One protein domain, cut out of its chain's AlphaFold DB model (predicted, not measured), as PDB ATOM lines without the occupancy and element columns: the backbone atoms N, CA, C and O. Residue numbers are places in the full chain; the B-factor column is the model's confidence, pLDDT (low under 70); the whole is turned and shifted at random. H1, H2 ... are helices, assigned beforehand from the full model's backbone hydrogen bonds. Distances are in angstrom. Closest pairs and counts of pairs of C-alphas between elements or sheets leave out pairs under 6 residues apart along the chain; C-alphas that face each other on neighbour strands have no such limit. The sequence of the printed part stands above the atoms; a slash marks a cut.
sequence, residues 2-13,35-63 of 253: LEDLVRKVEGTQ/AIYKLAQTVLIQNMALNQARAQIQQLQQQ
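AT A GLANCE: This is residues 2 to 13 and 35 to 63 of the 253 residues of the protein "DUF2076 family protein" of Acidobacterium sp. 4Y35 (UniProt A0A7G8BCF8). A long helix, H2, makes the longest axis, and a short helix, H1, sits beside its first half, turned about perpendicular to it. The two helices meet where residues 40 to 44 of H2 touch H1, and residues 48 to 63 of H2 stick out as a free arm. The printed part has 41 residues, with two named helices in the order H1, H2 and no named strand, and its class is all helix. It is only just loose, close to extended, with a radius of gyration of the C-alphas of 13.6 A, and elongated, with spans of 41 by 21 by 15 A.

IN THESE COORDINATES: H1 is residues 2 to 10, from C-alpha 2 at (13.563, 38.871, -39.465) to C-alpha 10 at (21.826, 37.385, -30.351). Residues 11 to 13 follow it before the cut. H2 is residues 35 to 63 and measures 42.3 A from first to last C-alpha, ending with C-alpha 63 at (14.077, 72.608, -45.033).

HOW THE PARTS SIT: H1 and H2 touch, with 4 pairs of C-alphas within 8 A. The closest C-alphas are those of Leu 2 and Ala 40, 7.6 A apart. H2 touches H1 with residues 40 to 44 alone. Their lines are about perpendicular, at 81 degrees. In H1 and H2 every O i to N i+4 pair is within hydrogen-bond range.

THE WHOLE: The two C-alphas farthest apart are those of Ala 35 and Gln 63, 42.3 A. Residues 14 to 34 are not printed, and C-alphas 13 and 35 are 21.6 A apart across the cut. Residues 7 to 13, of which 7 to 10 belong to H1, stand free. The mean pLDDT of the printed part is 93.7, and no printed residue is under 70.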
ATOM      1  N   LEU A   2      13.668  39.760 -40.633       91.12
ATOM      2  CA  LEU A   2      13.563  38.871 -39.465       91.12
ATOM      3  C   LEU A   2      14.934  38.325 -39.038       91.12
ATOM      4  O   LEU A   2      15.267  38.353 -37.863       91.12
ATOM      5  N   GLU A   3      15.769  37.934 -39.999       92.81
ATOM      6  CA  GLU A   3      17.160  37.514 -39.761       92.81
ATOM      7  C   GLU A   3      17.994  38.616 -39.090       92.81
ATOM      8  O   GLU A   3      18.825  38.340 -38.231       92.81
ATOM      9  N   ASP A   4      17.756  39.881 -39.450       91.75
ATOM     10  CA  ASP A   4      18.437  41.025 -38.835       91.75
ATOM     11  C   ASP A   4      17.990  41.229 -37.391       91.75
ATOM     12  O   ASP A   4      18.807  41.551 -36.533       91.75
ATOM     13  N   LEU A   5      16.698  41.022 -37.117       92.75
ATOM     14  CA  LEU A   5      16.172  41.045 -35.761       92.75
ATOM     15  C   LEU A   5      16.805  39.935 -34.916       92.75
ATOM     16  O   LEU A   5      17.265  40.227 -33.817       92.75
ATOM     17  N   VAL A   6      16.877  38.705 -35.435       93.88
ATOM     18  CA  VAL A   6      17.507  37.569 -34.739       93.88
ATOM     19  C   VAL A   6      18.968  37.878 -34.420       93.88
ATOM     20  O   VAL A   6      19.336  37.863 -33.251       93.88
ATOM     21  N   ARG A   7      19.764  38.297 -35.416       94.38
ATOM     22  CA  ARG A   7      21.166  38.702 -35.199       94.38
ATOM     23  C   ARG A   7      21.308  39.804 -34.149       94.38
ATOM     24  O   ARG A   7      22.254  39.808 -33.367       94.38
ATOM     25  N   LYS A   8      20.379  40.763 -34.131       90.06
ATOM     26  CA  LYS A   8      20.392  41.855 -33.155       90.06
ATOM     27  C   LYS A   8      20.087  41.361 -31.740       90.06
ATOM     28  O   LYS A   8      20.719  41.832 -30.800       90.06
ATOM     29  N   VAL A   9      19.137  40.440 -31.592       92.06
ATOM     30  CA  VAL A   9      18.822  39.814 -30.300       92.06
ATOM     31  C   VAL A   9      20.009  38.984 -29.811       92.06
ATOM     32  O   VAL A   9      20.415  39.161 -28.670       92.06
ATOM     33  N   GLU A  10      20.624  38.176 -30.676       91.62
ATOM     34  CA  GLU A  10      21.826  37.385 -30.351       91.62
ATOM     35  C   GLU A  10      23.013  38.259 -29.919       91.62
ATOM     36  O   GLU A  10      23.763  37.888 -29.023       91.62
ATOM     37  N   GLY A  11      23.176  39.435 -30.531       91.44
ATOM     38  CA  GLY A  11      24.222  40.393 -30.166       91.44
ATOM     39  C   GLY A  11      23.908  41.257 -28.939       91.44
ATOM     40  O   GLY A  11      24.754  42.056 -28.535       91.44
ATOM     41  N   THR A  12      22.706  41.156 -28.360       90.75
ATOM     42  CA  THR A  12      22.316  41.947 -27.186       90.75
ATOM     43  C   THR A  12      22.701  41.201 -25.912       90.75
ATOM     44  O   THR A  12      22.106  40.185 -25.570       90.75
ATOM     45  N   GLN A  13      23.676  41.735 -25.180       84.38
ATOM     46  CA  GLN A  13      24.072  41.214 -23.870       84.38
ATOM     47  C   GLN A  13      23.106  41.742 -22.796       84.38
ATOM     48  O   GLN A  13      22.923  42.954 -22.683       84.38
ATOM     49  N   ALA A  35       3.533  33.694 -29.254       95.06
ATOM     50  CA  ALA A  35       3.910  34.952 -28.613       95.06
ATOM     51  C   ALA A  35       5.251  35.502 -29.123       95.06
ATOM     52  O   ALA A  35       5.365  36.696 -29.402       95.06
ATOM     53  N   ILE A  36       6.246  34.634 -29.337       93.38
ATOM     54  CA  ILE A  36       7.557  35.026 -29.880       93.38
ATOM     55  C   ILE A  36       7.419  35.625 -31.282       93.38
ATOM     56  O   ILE A  36       8.013  36.662 -31.583       93.38
ATOM     57  N   TYR A  37       6.585  35.020 -32.128       95.06
ATOM     58  CA  TYR A  37       6.339  35.520 -33.476       95.06
ATOM     59  C   TYR A  37       5.621  36.878 -33.452       95.06
ATOM     60  O   TYR A  37       6.006  37.806 -34.167       95.06
ATOM     61  N   LYS A  38       4.625  37.045 -32.573       95.38
ATOM     62  CA  LYS A  38       3.895  38.314 -32.397       95.38
ATOM     63  C   LYS A  38       4.791  39.427 -31.848       95.38
ATOM     64  O   LYS A  38       4.711  40.566 -32.322       95.38
ATOM     65  N   LEU A  39       5.678  39.113 -30.905       94.88
ATOM     66  CA  LEU A  39       6.686  40.047 -30.399       94.88
ATOM     67  C   LEU A  39       7.649  40.469 -31.512       94.88
ATOM     68  O   LEU A  39       7.860  41.666 -31.711       94.88
ATOM     69  N   ALA A  40       8.160  39.517 -32.296       95.69
ATOM     70  CA  ALA A  40       9.028  39.815 -33.432       95.69
ATOM     71  C   ALA A  40       8.336  40.733 -34.451       95.69
ATOM     72  O   ALA A  40       8.896  41.753 -34.859       95.69
ATOM     73  N   GLN A  41       7.085  40.430 -34.803       94.69
ATOM     74  CA  GLN A  41       6.286  41.252 -35.711       94.69
ATOM     75  C   GLN A  41       6.088  42.676 -35.176       94.69
ATOM     76  O   GLN A  41       6.197  43.649 -35.931       94.69
ATOM     77  N   THR A  42       5.834  42.804 -33.875       95.69
ATOM     78  CA  THR A  42       5.669  44.094 -33.200       95.69
ATOM     79  C   THR A  42       6.961  44.914 -33.257       95.69
ATOM     80  O   THR A  42       6.933  46.076 -33.664       95.69
ATOM     81  N   VAL A  43       8.106  44.306 -32.935       96.00
ATOM     82  CA  VAL A  43       9.416  44.977 -32.979       96.00
ATOM     83  C   VAL A  43       9.775  45.415 -34.401       96.00
ATOM     84  O   VAL A  43      10.290  46.519 -34.595       96.00
ATOM     85  N   LEU A  44       9.468  44.602 -35.417       95.31
ATOM     86  CA  LEU A  44       9.704  44.968 -36.817       95.31
ATOM     87  C   LEU A  44       8.891  46.202 -37.231       95.31
ATOM     88  O   LEU A  44       9.438  47.114 -37.851       95.31
ATOM     89  N   ILE A  45       7.612  46.270 -36.849       96.31
ATOM     90  CA  ILE A  45       6.758  47.435 -37.132       96.31
ATOM     91  C   ILE A  45       7.286  48.686 -36.423       96.31
ATOM     92  O   ILE A  45       7.384  49.745 -37.044       96.31
ATOM     93  N   GLN A  46       7.693  48.561 -35.159       95.38
ATOM     94  CA  GLN A  46       8.301  49.667 -34.415       95.38
ATOM     95  C   GLN A  46       9.594  50.162 -35.076       95.38
ATOM     96  O   GLN A  46       9.812  51.369 -35.174       95.38
ATOM     97  N   ASN A  47      10.432  49.255 -35.588       92.62
ATOM     98  CA  ASN A  47      11.656  49.622 -36.300       92.62
ATOM     99  C   ASN A  47      11.351  50.397 -37.593       92.62
ATOM    100  O   ASN A  47      11.955  51.439 -37.848       92.62
ATOM    101  N   MET A  48      10.366  49.941 -38.374       93.31
ATOM    102  CA  MET A  48       9.926  50.647 -39.582       93.31
ATOM    103  C   MET A  48       9.396  52.048 -39.260       93.31
ATOM    104  O   MET A  48       9.810  53.015 -39.900       93.31
ATOM    105  N   ALA A  49       8.548  52.171 -38.235       95.12
ATOM    106  CA  ALA A  49       8.018  53.460 -37.790       95.12
ATOM    107  C   ALA A  49       9.136  54.410 -37.329       95.12
ATOM    108  O   ALA A  49       9.145  55.585 -37.698       95.12
ATOM    109  N   LEU A  50      10.124  53.898 -36.587       96.06
ATOM    110  CA  LEU A  50      11.278  54.678 -36.141       96.06
ATOM    111  C   LEU A  50      12.126  55.174 -37.321       96.06
ATOM    112  O   LEU A  50      12.544  56.333 -37.336       96.06
ATOM    113  N   ASN A  51      12.365  54.329 -38.324       96.06
ATOM    114  CA  ASN A  51      13.116  54.725 -39.518       96.06
ATOM    115  C   ASN A  51      12.362  55.781 -40.333       96.06
ATOM    116  O   ASN A  51      12.966  56.752 -40.790       96.06
ATOM    117  N   GLN A  52      11.042  55.638 -40.459       96.12
ATOM    118  CA  GLN A  52      10.205  56.628 -41.130       96.12
ATOM    119  C   GLN A  52      10.219  57.974 -40.390       96.12
ATOM    120  O   GLN A  52      10.373  59.016 -41.026       96.12
ATOM    121  N   ALA A  53      10.124  57.964 -39.056       96.06
ATOM    122  CA  ALA A  53      10.209  59.175 -38.241       96.06
ATOM    123  C   ALA A  53      11.572  59.871 -38.395       96.06
ATOM    124  O   ALA A  53      11.632  61.083 -38.597       96.06
ATOM    125  N   ARG A  54      12.672  59.106 -38.385       96.12
ATOM    126  CA  ARG A  54      14.024  59.638 -38.628       96.12
ATOM    127  C   ARG A  54      14.150  60.294 -40.002       96.12
ATOM    128  O   ARG A  54      14.697  61.389 -40.094       96.12
ATOM    129  N   ALA A  55      13.620  59.661 -41.048       96.88
ATOM    130  CA  ALA A  55      13.639  60.223 -42.396       96.88
ATOM    131  C   ALA A  55      12.863  61.550 -42.478       96.88
ATOM    132  O   ALA A  55      13.344  62.508 -43.079       96.88
ATOM    133  N   GLN A  56      11.702  61.641 -41.822       95.75
ATOM    134  CA  GLN A  56      10.928  62.885 -41.756       95.75
ATOM    135  C   GLN A  56      11.680  63.994 -41.011       95.75
ATOM    136  O   GLN A  56      11.737  65.122 -41.494       95.75
ATOM    137  N   ILE A  57      12.310  63.674 -39.875       95.69
ATOM    138  CA  ILE A  57      13.123  64.638 -39.120       95.69
ATOM    139  C   ILE A  57      14.270  65.172 -39.988       95.69
ATOM    140  O   ILE A  57      14.490  66.379 -40.028       95.69
ATOM    141  N   GLN A  58      14.965  64.307 -40.731       95.94
ATOM    142  CA  GLN A  58      16.040  64.735 -41.634       95.94
ATOM    143  C   GLN A  58      15.532  65.652 -42.756       95.94
ATOM    144  O   GLN A  58      16.184  66.646 -43.073       95.94
ATOM    145  N   GLN A  59      14.362  65.363 -43.332       93.94
ATOM    146  CA  GLN A  59      13.747  66.222 -44.350       93.94
ATOM    147  C   GLN A  59      13.376  67.599 -43.789       93.94
ATOM    148  O   GLN A  59      13.641  68.616 -44.428       93.94
ATOM    149  N   LEU A  60      12.805  67.640 -42.582       94.19
ATOM    150  CA  LEU A  60      12.477  68.891 -41.898       94.19
ATOM    151  C   LEU A  60      13.740  69.698 -41.569       94.19
ATOM    152  O   LEU A  60      13.769  70.903 -41.794       94.19
ATOM    153  N   GLN A  61      14.813  69.042 -41.117       92.50
ATOM    154  CA  GLN A  61      16.098  69.699 -40.848       92.50
ATOM    155  C   GLN A  61      16.722  70.320 -42.107       92.50
ATOM    156  O   GLN A  61      17.293  71.403 -42.030       92.50
ATOM    157  N   GLN A  62      16.586  69.676 -43.271       90.88
ATOM    158  CA  GLN A  62      17.064  70.231 -44.546       90.88
ATOM    159  C   GLN A  62      16.252  71.453 -44.989       90.88
ATOM    160  O   GLN A  62      16.813  72.394 -45.540       90.88
ATOM    161  N   GLN A  63      14.941  71.459 -44.736       86.38
ATOM    162  CA  GLN A  63      14.077  72.608 -45.033       86.38
ATOM    163  C   GLN A  63      14.329  73.778 -44.076       86.38
ATOM    164  O   GLN A  63      14.217  74.933 -44.476       86.38
TER     165      GLN A  63